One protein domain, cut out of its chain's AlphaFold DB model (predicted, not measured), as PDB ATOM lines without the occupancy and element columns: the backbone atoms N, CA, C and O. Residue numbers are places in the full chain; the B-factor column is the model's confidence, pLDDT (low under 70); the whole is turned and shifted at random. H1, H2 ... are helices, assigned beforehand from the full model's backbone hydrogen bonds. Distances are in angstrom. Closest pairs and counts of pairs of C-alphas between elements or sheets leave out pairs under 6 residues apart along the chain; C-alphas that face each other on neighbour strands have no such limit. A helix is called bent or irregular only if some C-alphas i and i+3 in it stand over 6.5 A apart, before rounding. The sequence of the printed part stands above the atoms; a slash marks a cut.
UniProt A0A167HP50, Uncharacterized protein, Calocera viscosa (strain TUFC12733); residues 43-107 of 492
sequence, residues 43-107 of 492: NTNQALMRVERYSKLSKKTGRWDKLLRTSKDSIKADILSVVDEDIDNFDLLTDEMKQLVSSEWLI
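AT A GLANCE: This is residues 43 to 107 of the 492 residues of an uncharacterized protein of Calocera viscosa (strain TUFC12733) (UniProt A0A167HP50). Look first at the longest helix, H2, which bends into an L of two arms, H2a and H2b; H1 spans the L as the third side of a triangle, meeting H2a at a corner and crossing H2b with residues 44 to 51. Beyond the far end of H2b the backbone goes on as a loose tail with two very short helices, H3 and H4, that touch no other helix; residues 91 to 97 and 99 to 105 stand free. The printed part has 65 residues with four named helices in the order H1, H2, H3, H4 and no named strand, and its class is all helix. It is loose, with a radius of gyration of the C-alphas of 13.9 A, and elongated, spanning 37 by 24 by 18 A.

IN THESE COORDINATES: Begin with H2, residues 61 to 88, which by its hydrogen bonds was assigned as one helix but is bent: C-alphas 70 and 73 are 8.9 A apart. Its arm H2a, residues 61 to 70, is 14.6 A long from first to last C-alpha. Its arm H2b, residues 73 to 88, is 21.8 A long and ends at C-alpha 88 at (28.786, -24.772, -13.559). Find C-alpha 43 at (39.061, -18.455, -5.983); from there H1, residues 43 to 58, runs 22.7 A. Past H2b you reach H3, residues 95 to 98, 5.0 A long, then H4, residues 103 to 107, 6.3 A long, ending at C-alpha 107 at (21.967, -27.063, -26.217).

HOW THE PARTS SIT: Start at the bend, where H2a and H2b stand about perpendicular at 86 degrees. They are close but not clearly touching, their closest C-alphas being those of Leu 68 and Ile 75, 7.6 A apart. H1 touches H2b through its residues 44 to 51 alone and residues 78 to 85 of H2b; the closest C-alphas are those of Ala 47 and Val 82, 5.9 A apart. These two run opposite ways at a steep tilt of 53 degrees. H1 and H2a touch only at the corner by their link, with the C-alphas of Ser 58 and Trp 64 closest at 5.1 A and a steep tilt of 52 degrees, opposite ways. H3 and H4 are close but not clearly touching, the closest C-alphas being those of Lys 98 and Leu 106 at 7.3 A. H2b is apart from both H3 and H4. In H1, H2b and H4 every O i to N i+4 pair is within hydrogen-bond range, in H2a 5 of 6 are, and H3 is too short for such a pair.

THE WHOLE: The two C-alphas farthest apart are those of Gly 62 and Asp 91, 39.0 A. The printed part has no cut. The links H1 to H2 and H3 to H4 are tight, and the link H2 to H3 is short, with 6 residues. Look at the B-factor column for the model's confidence: the mean pLDDT of the printed part is 72.9, and 17 residues are under 70, among them residues 43 to 48 and 85 to 87.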
ATOM      1  N   ASN A  43      38.343 -18.193  -4.738       54.25
ATOM      2  CA  ASN A  43      39.061 -18.455  -5.983       54.25
ATOM      3  C   ASN A  43      38.405 -17.768  -7.202       54.25
ATOM      4  O   ASN A  43      39.101 -17.130  -7.996       54.25
ATOM      5  N   THR A  44      37.073 -17.782  -7.282       58.06
ATOM      6  CA  THR A  44      36.249 -17.192  -8.352       58.06
ATOM      7  C   THR A  44      36.424 -15.679  -8.421       58.06
ATOM      8  O   THR A  44      36.702 -15.097  -9.471       58.06
ATOM      9  N   ASN A  45      36.414 -15.025  -7.254       67.12
ATOM     10  CA  ASN A  45      36.693 -13.593  -7.140       67.12
ATOM     11  C   ASN A  45      38.103 -13.236  -7.639       67.12
ATOM     12  O   ASN A  45      38.322 -12.176  -8.228       67.12
ATOM     13  N   GLN A  46      39.084 -14.120  -7.442       65.50
ATOM     14  CA  GLN A  46      40.445 -13.898  -7.919       65.50
ATOM     15  C   GLN A  46      40.571 -14.104  -9.434       65.50
ATOM     16  O   GLN A  46      41.360 -13.411 -10.083       65.50
ATOM     17  N   ALA A  47      39.820 -15.044 -10.004       65.88
ATOM     18  CA  ALA A  47      39.786 -15.315 -11.434       65.88
ATOM     19  C   ALA A  47      39.058 -14.187 -12.201       65.88
ATOM     20  O   ALA A  47      39.641 -13.608 -13.124       65.88
ATOM     21  N   LEU A  48      37.899 -13.725 -11.717       68.25
ATOM     22  CA  LEU A  48      37.180 -12.552 -12.247       68.25
ATOM     23  C   LEU A  48      38.047 -11.285 -12.256       68.25
ATOM     24  O   LEU A  48      38.148 -10.581 -13.263       68.25
ATOM     25  N   MET A  49      38.767 -11.023 -11.162       72.69
ATOM     26  CA  MET A  49      39.687  -9.883 -11.065       72.69
ATOM     27  C   MET A  49      40.874  -9.981 -12.039       72.69
ATOM     28  O   MET A  49      41.420  -8.956 -12.469       72.69
ATOM     29  N   ARG A  50      41.306 -11.199 -12.396       73.25
ATOM     30  CA  ARG A  50      42.348 -11.427 -13.411       73.25
ATOM     31  C   ARG A  50      41.803 -11.200 -14.819       73.25
ATOM     32  O   ARG A  50      42.437 -10.465 -15.577       73.25
ATOM     33  N   VAL A  51      40.605 -11.694 -15.125       71.00
ATOM     34  CA  VAL A  51      39.917 -11.442 -16.404       71.00
ATOM     35  C   VAL A  51      39.655  -9.948 -16.614       71.00
ATOM     36  O   VAL A  51      39.967  -9.403 -17.675       71.00
ATOM     37  N   GLU A  52      39.203  -9.227 -15.586       76.81
ATOM     38  CA  GLU A  52      38.995  -7.777 -15.671       76.81
ATOM     39  C   GLU A  52      40.317  -7.021 -15.916       76.81
ATOM     40  O   GLU A  52      40.378  -6.038 -16.666       76.81
ATOM     41  N   ARG A  53      41.424  -7.500 -15.333       73.75
ATOM     42  CA  ARG A  53      42.766  -6.961 -15.585       73.75
ATOM     43  C   ARG A  53      43.212  -7.211 -17.023       73.75
ATOM     44  O   ARG A  53      43.768  -6.296 -17.629       73.75
ATOM     45  N   TYR A  54      42.953  -8.395 -17.574       75.19
ATOM     46  CA  TYR A  54      43.224  -8.700 -18.978       75.19
ATOM     47  C   TYR A  54      42.389  -7.821 -19.913       75.19
ATOM     48  O   TYR A  54      42.949  -7.218 -20.822       75.19
ATOM     49  N   SER A  55      41.108  -7.600 -19.610       74.88
ATOM     50  CA  SER A  55      40.236  -6.660 -20.336       74.88
ATOM     51  C   SER A  55      40.740  -5.206 -20.291       74.88
ATOM     52  O   SER A  55      40.662  -4.457 -21.267       74.88
ATOM     53  N   LYS A  56      41.316  -4.771 -19.165       75.50
ATOM     54  CA  LYS A  56      41.950  -3.444 -19.054       75.50
ATOM     55  C   LYS A  56      43.285  -3.368 -19.802       75.50
ATOM     56  O   LYS A  56      43.638  -2.293 -20.294       75.50
ATOM     57  N   LEU A  57      44.037  -4.468 -19.862       68.62
ATOM     58  CA  LEU A  57      45.320  -4.548 -20.562       68.62
ATOM     59  C   LEU A  57      45.147  -4.664 -22.074       68.62
ATOM     60  O   LEU A  57      45.905  -4.010 -22.780       68.62
ATOM     61  N   SER A  58      44.133  -5.377 -22.562       72.12
ATOM     62  CA  SER A  58      43.824  -5.498 -23.994       72.12
ATOM     63  C   SER A  58      43.490  -4.154 -24.646       72.12
ATOM     64  O   SER A  58      43.798  -3.929 -25.810       72.12
ATOM     65  N   LYS A  59      42.980  -3.189 -23.868       77.44
ATOM     66  CA  LYS A  59      42.806  -1.786 -24.295       77.44
ATOM     67  C   LYS A  59      44.131  -1.028 -24.499       77.44
ATOM     68  O   LYS A  59      44.113   0.105 -24.972       77.44
ATOM     69  N   LYS A  60      45.273  -1.606 -24.112       78.00
ATOM     70  CA  LYS A  60      46.628  -1.046 -24.250       78.00
ATOM     71  C   LYS A  60      47.479  -1.982 -25.114       78.00
ATOM     72  O   LYS A  60      48.224  -2.806 -24.581       78.00
ATOM     73  N   THR A  61      47.382  -1.802 -26.430       69.50
ATOM     74  CA  THR A  61      47.951  -2.661 -27.488       69.50
ATOM     75  C   THR A  61      49.350  -3.206 -27.164       69.50
ATOM     76  O   THR A  61      49.500  -4.401 -26.943       69.50
ATOM     77  N   GLY A  62      50.353  -2.351 -26.940       80.75
ATOM     78  CA  GLY A  62      51.736  -2.823 -26.745       80.75
ATOM     79  C   GLY A  62      52.018  -3.625 -25.458       80.75
ATOM     80  O   GLY A  62      52.971  -4.400 -25.406       80.75
ATOM     81  N   ARG A  63      51.218  -3.470 -24.392       70.81
ATOM     82  CA  ARG A  63      51.405  -4.267 -23.156       70.81
ATOM     83  C   ARG A  63      50.672  -5.597 -23.212       70.81
ATOM     84  O   ARG A  63      51.127  -6.548 -22.584       70.81
ATOM     85  N   TRP A  64      49.554  -5.640 -23.924       76.06
ATOM     86  CA  TRP A  64      48.779  -6.853 -24.120       76.06
ATOM     87  C   TRP A  64      49.538  -7.866 -24.968       76.06
ATOM     88  O   TRP A  64      49.674  -9.012 -24.553       76.06
ATOM     89  N   ASP A  65      50.143  -7.417 -26.068       75.94
ATOM     90  CA  ASP A  65      50.880  -8.298 -26.978       75.94
ATOM     91  C   ASP A  65      52.090  -8.935 -26.288       75.94
ATOM     92  O   ASP A  65      52.302 -10.144 -26.367       75.94
ATOM     93  N   LYS A  66      52.841  -8.149 -25.505       80.88
ATOM     94  CA  LYS A  66      53.953  -8.668 -24.696       80.88
ATOM     95  C   LYS A  66      53.489  -9.698 -23.662       80.88
ATOM     96  O   LYS A  66      54.184 -10.685 -23.421       80.88
ATOM     97  N   LEU A  67      52.328  -9.476 -23.048       75.62
ATOM     98  CA  LEU A  67      51.755 -10.384 -22.054       75.62
ATOM     99  C   LEU A  67      51.251 -11.684 -22.698       75.62
ATOM    100  O   LEU A  67      51.503 -12.763 -22.172       75.62
ATOM    101  N   LEU A  68      50.601 -11.595 -23.861       77.56
ATOM    102  CA  LEU A  68      50.175 -12.759 -24.634       77.56
ATOM    103  C   LEU A  68      51.373 -13.590 -25.093       77.56
ATOM    104  O   LEU A  68      51.347 -14.804 -24.936       77.56
ATOM    105  N   ARG A  69      52.450 -12.960 -25.579       81.06
ATOM    106  CA  ARG A  69      53.674 -13.678 -25.981       81.06
ATOM    107  C   ARG A  69      54.335 -14.422 -24.817       81.06
ATOM    108  O   ARG A  69      54.903 -15.485 -25.022       81.06
ATOM    109  N   THR A  70      54.269 -13.875 -23.603       80.25
ATOM    110  CA  THR A  70      54.986 -14.422 -22.436       80.25
ATOM    111  C   THR A  70      54.143 -15.335 -21.550       80.25
ATOM    112  O   THR A  70      54.697 -16.072 -20.738       80.25
ATOM    113  N   SER A  71      52.812 -15.286 -21.642       86.00
ATOM    114  CA  SER A  71      51.925 -15.987 -20.699       86.00
ATOM    115  C   SER A  71      50.619 -16.490 -21.327       86.00
ATOM    116  O   SER A  71      49.619 -16.626 -20.622       86.00
ATOM    117  N   LYS A  72      50.617 -16.785 -22.637       85.31
ATOM    118  CA  LYS A  72      49.438 -17.235 -23.404       85.31
ATOM    119  C   LYS A  72      48.624 -18.320 -22.694       85.31
ATOM    120  O   LYS A  72      47.423 -18.153 -22.504       85.31
ATOM    121  N   ASP A  73      49.280 -19.397 -22.271       78.69
ATOM    122  CA  ASP A  73      48.597 -20.576 -21.727       78.69
ATOM    123  C   ASP A  73      48.010 -20.319 -20.340       78.69
ATOM    124  O   ASP A  73      46.903 -20.758 -20.043       78.69
ATOM    125  N   SER A  74      48.698 -19.524 -19.516       75.50
ATOM    126  CA  SER A  74      48.190 -19.115 -18.204       75.50
ATOM    127  C   SER A  74      46.980 -18.192 -18.330       75.50
ATOM    128  O   SER A  74      46.027 -18.341 -17.575       75.50
ATOM    129  N   ILE A  75      46.996 -17.253 -19.282       77.12
ATOM    130  CA  ILE A  75      45.857 -16.360 -19.543       77.12
ATOM    131  C   ILE A  75      44.665 -17.175 -20.052       77.12
ATOM    132  O   ILE A  75      43.539 -16.950 -19.617       77.12
ATOM    133  N   LYS A  76      44.913 -18.138 -20.950       77.31
ATOM    134  CA  LYS A  76      43.882 -19.040 -21.466       77.31
ATOM    135  C   LYS A  76      43.264 -19.881 -20.347       77.31
ATOM    136  O   LYS A  76      42.045 -19.931 -20.263       77.31
ATOM    137  N   ALA A  77      44.078 -20.488 -19.484       74.75
ATOM    138  CA  ALA A  77      43.600 -21.276 -18.348       74.75
ATOM    139  C   ALA A  77      42.787 -20.435 -17.351       74.75
ATOM    140  O   ALA A  77      41.744 -20.879 -16.888       74.75
ATOM    141  N   ASP A  78      43.215 -19.201 -17.069       74.75
ATOM    142  CA  ASP A  78      42.490 -18.301 -16.168       74.75
ATOM    143  C   ASP A  78      41.124 -17.894 -16.738       74.75
ATOM    144  O   ASP A  78      40.131 -17.913 -16.014       74.75
ATOM    145  N   ILE A  79      41.058 -17.552 -18.031       73.25
ATOM    146  CA  ILE A  79      39.792 -17.222 -18.704       73.25
ATOM    147  C   ILE A  79      38.871 -18.441 -18.730       73.25
ATOM    148  O   ILE A  79      37.699 -18.304 -18.395       73.25
ATOM    149  N   LEU A  80      39.400 -19.617 -19.083       74.12
ATOM    150  CA  LEU A  80      38.624 -20.856 -19.086       74.12
ATOM    151  C   LEU A  80      38.108 -21.196 -17.689       74.12
ATOM    152  O   LEU A  80      36.953 -21.546 -17.590       74.12
ATOM    153  N   SER A  81      38.876 -20.986 -16.614       76.00
ATOM    154  CA  SER A  81      38.385 -21.263 -15.254       76.00
ATOM    155  C   SER A  81      37.199 -20.392 -14.832       76.00
ATOM    156  O   SER A  81      36.291 -20.886 -14.181       76.00
ATOM    157  N   VAL A  82      37.182 -19.107 -15.217       74.00
ATOM    158  CA  VAL A  82      36.032 -18.226 -14.938       74.00
ATOM    159  C   VAL A  82      34.829 -18.670 -15.747       74.00
ATOM    160  O   VAL A  82      33.725 -18.716 -15.226       74.00
ATOM    161  N   VAL A  83      35.061 -18.993 -17.019       69.44
ATOM    162  CA  VAL A  83      34.007 -19.468 -17.904       69.44
ATOM    163  C   VAL A  83      33.462 -20.793 -17.372       69.44
ATOM    164  O   VAL A  83      32.277 -20.853 -17.123       69.44
ATOM    165  N   ASP A  84      34.290 -21.791 -17.081       73.31
ATOM    166  CA  ASP A  84      33.881 -23.093 -16.536       73.31
ATOM    167  C   ASP A  84      33.131 -22.967 -15.190       73.31
ATOM    168  O   ASP A  84      32.130 -23.647 -14.992       73.31
ATOM    169  N   GLU A  85      33.521 -22.052 -14.292       68.38
ATOM    170  CA  GLU A  85      32.768 -21.785 -13.050       68.38
ATOM    171  C   GLU A  85      31.424 -21.068 -13.311       68.38
ATOM    172  O   GLU A  85      30.415 -21.397 -12.686       68.38
ATOM    173  N   ASP A  86      31.365 -20.114 -14.247       64.00
ATOM    174  CA  ASP A  86      30.101 -19.486 -14.675       64.00
ATOM    175  C   ASP A  86      29.192 -20.504 -15.395       64.00
ATOM    176  O   ASP A  86      27.964 -20.432 -15.313       64.00
ATOM    177  N   ILE A  87      29.803 -21.480 -16.071       62.88
ATOM    178  CA  ILE A  87      29.165 -22.619 -16.733       62.88
ATOM    179  C   ILE A  87      28.597 -23.606 -15.713       62.88
ATOM    180  O   ILE A  87      27.495 -24.101 -15.918       62.88
ATOM    181  N   ASP A  88      29.300 -23.899 -14.623       71.44
ATOM    182  CA  ASP A  88      28.786 -24.772 -13.559       71.44
ATOM    183  C   ASP A  88      27.621 -24.112 -12.800       71.44
ATOM    184  O   ASP A  88      26.768 -24.788 -12.231       71.44
ATOM    185  N   ASN A  89      27.515 -22.784 -12.881       72.50
ATOM    186  CA  ASN A  89      26.372 -22.002 -12.417       72.50
ATOM    187  C   ASN A  89      25.291 -21.810 -13.498       72.50
ATOM    188  O   ASN A  89      24.511 -20.858 -13.424       72.50
ATOM    189  N   PHE A  90      25.211 -22.703 -14.493       73.56
ATOM    190  CA  PHE A  90      24.262 -22.623 -15.611       73.56
ATOM    191  C   PHE A  90      22.808 -22.374 -15.176       73.56
ATOM    192  O   PHE A  90      22.092 -21.582 -15.794       73.56
ATOM    193  N   ASP A  91      22.388 -23.010 -14.081       76.94
ATOM    194  CA  ASP A  91      21.036 -22.886 -13.525       76.94
ATOM    195  C   ASP A  91      20.753 -21.502 -12.917       76.94
ATOM    196  O   ASP A  91      19.596 -21.121 -12.741       76.94
ATOM    197  N   LEU A  92      21.801 -20.732 -12.616       71.50
ATOM    198  CA  LEU A  92      21.722 -19.371 -12.082       71.50
ATOM    199  C   LEU A  92      21.781 -18.299 -13.180       71.50
ATOM    200  O   LEU A  92      21.548 -17.121 -12.895       71.50
ATOM    201  N   LEU A  93      22.073 -18.674 -14.431       68.81
ATOM    202  CA  LEU A  93      22.082 -17.740 -15.554       68.81
ATOM    203  C   LEU A  93      20.656 -17.306 -15.904       68.81
ATOM    204  O   LEU A  93      19.769 -18.133 -16.123       68.81
ATOM    205  N   THR A  94      20.443 -15.995 -16.021       71.62
ATOM    206  CA  THR A  94      19.169 -15.450 -16.505       71.62
ATOM    207  C   THR A  94      18.982 -15.745 -17.995       71.62
ATOM    208  O   THR A  94      19.955 -15.890 -18.739       71.62
ATOM    209  N   ASP A  95      17.733 -15.768 -18.466       73.62
ATOM    210  CA  ASP A  95      17.418 -15.990 -19.887       73.62
ATOM    211  C   ASP A  95      18.117 -14.975 -20.812       73.62
ATOM    212  O   ASP A  95      18.515 -15.310 -21.926       73.62
ATOM    213  N   GLU A  96      18.316 -13.738 -20.345       59.22
ATOM    214  CA  GLU A  96      19.045 -12.690 -21.072       59.22
ATOM    215  C   GLU A  96      20.545 -12.995 -21.182       59.22
ATOM    216  O   GLU A  96      21.155 -12.745 -22.221       59.22
ATOM    217  N   MET A  97      21.147 -13.563 -20.133       58.69
ATOM    218  CA  MET A  97      22.553 -13.975 -20.147       58.69
ATOM    219  C   MET A  97      22.751 -15.207 -21.030       58.69
ATOM    220  O   MET A  97      23.701 -15.243 -21.810       58.69
ATOM    221  N   LYS A  98      21.814 -16.164 -20.988       76.06
ATOM    222  CA  LYS A  98      21.795 -17.323 -21.888       76.06
ATOM    223  C   LYS A  98      21.741 -16.884 -23.353       76.06
ATOM    224  O   LYS A  98      22.490 -17.403 -24.164       76.06
ATOM    225  N   GLN A  99      20.980 -15.846 -23.701       71.00
ATOM    226  CA  GLN A  99      20.929 -15.318 -25.077       71.00
ATOM    227  C   GLN A  99      22.264 -14.772 -25.623       71.00
ATOM    228  O   GLN A  99      22.392 -14.605 -26.836       71.00
ATOM    229  N   LEU A 100      23.248 -14.481 -24.764       58.97
ATOM    230  CA  LEU A 100      24.570 -13.987 -25.173       58.97
ATOM    231  C   LEU A 100      25.583 -15.109 -25.444       58.97
ATOM    232  O   LEU A 100      26.653 -14.834 -25.993       58.97
ATOM    233  N   VAL A 101      25.268 -16.351 -25.068       67.12
ATOM    234  CA  VAL A 101      26.142 -17.517 -25.252       67.12
ATOM    235  C   VAL A 101      25.799 -18.228 -26.567       67.12
ATOM    236  O   VAL A 101      24.700 -18.075 -27.103       67.12
ATOM    237  N   SER A 102      26.746 -18.970 -27.152       74.50
ATOM    238  CA  SER A 102      26.487 -19.683 -28.406       74.50
ATOM    239  C   SER A 102      25.373 -20.721 -28.229       74.50
ATOM    240  O   SER A 102      25.335 -21.472 -27.255       74.50
ATOM    241  N   SER A 103      24.463 -20.787 -29.204       70.88
ATOM    242  CA  SER A 103      23.312 -21.698 -29.165       70.88
ATOM    243  C   SER A 103      23.715 -23.171 -29.124       70.88
ATOM    244  O   SER A 103      23.034 -23.964 -28.495       70.88
ATOM    245  N   GLU A 104      24.822 -23.535 -29.777       76.94
ATOM    246  CA  GLU A 104      25.354 -24.908 -29.773       76.94
ATOM    247  C   GLU A 104      25.769 -25.347 -28.366       76.94
ATOM    248  O   GLU A 104      25.468 -26.460 -27.948       76.94
ATOM    249  N   TRP A 105      26.387 -24.439 -27.613       79.19
ATOM    250  CA  TRP A 105      26.852 -24.699 -26.257       79.19
ATOM    251  C   TRP A 105      25.699 -24.750 -25.239       79.19
ATOM    252  O   TRP A 105      25.699 -25.589 -24.343       79.19
ATOM    253  N   LEU A 106      24.683 -23.889 -25.402       80.19
ATOM    254  CA  LEU A 106      23.455 -23.929 -24.594       80.19
ATOM    255  C   LEU A 106      22.734 -25.266 -24.716       80.19
ATOM    256  O   LEU A 106      22.335 -25.827 -23.704       80.19
ATOM    257  N   ILE A 107      22.603 -25.771 -25.946       84.69
ATOM    258  CA  ILE A 107      21.967 -27.063 -26.217       84.69
ATOM    259  C   ILE A 107      22.769 -28.187 -25.551       84.69
ATOM    260  O   ILE A 107      22.201 -28.983 -24.815       84.69
TER     261      ILE A 107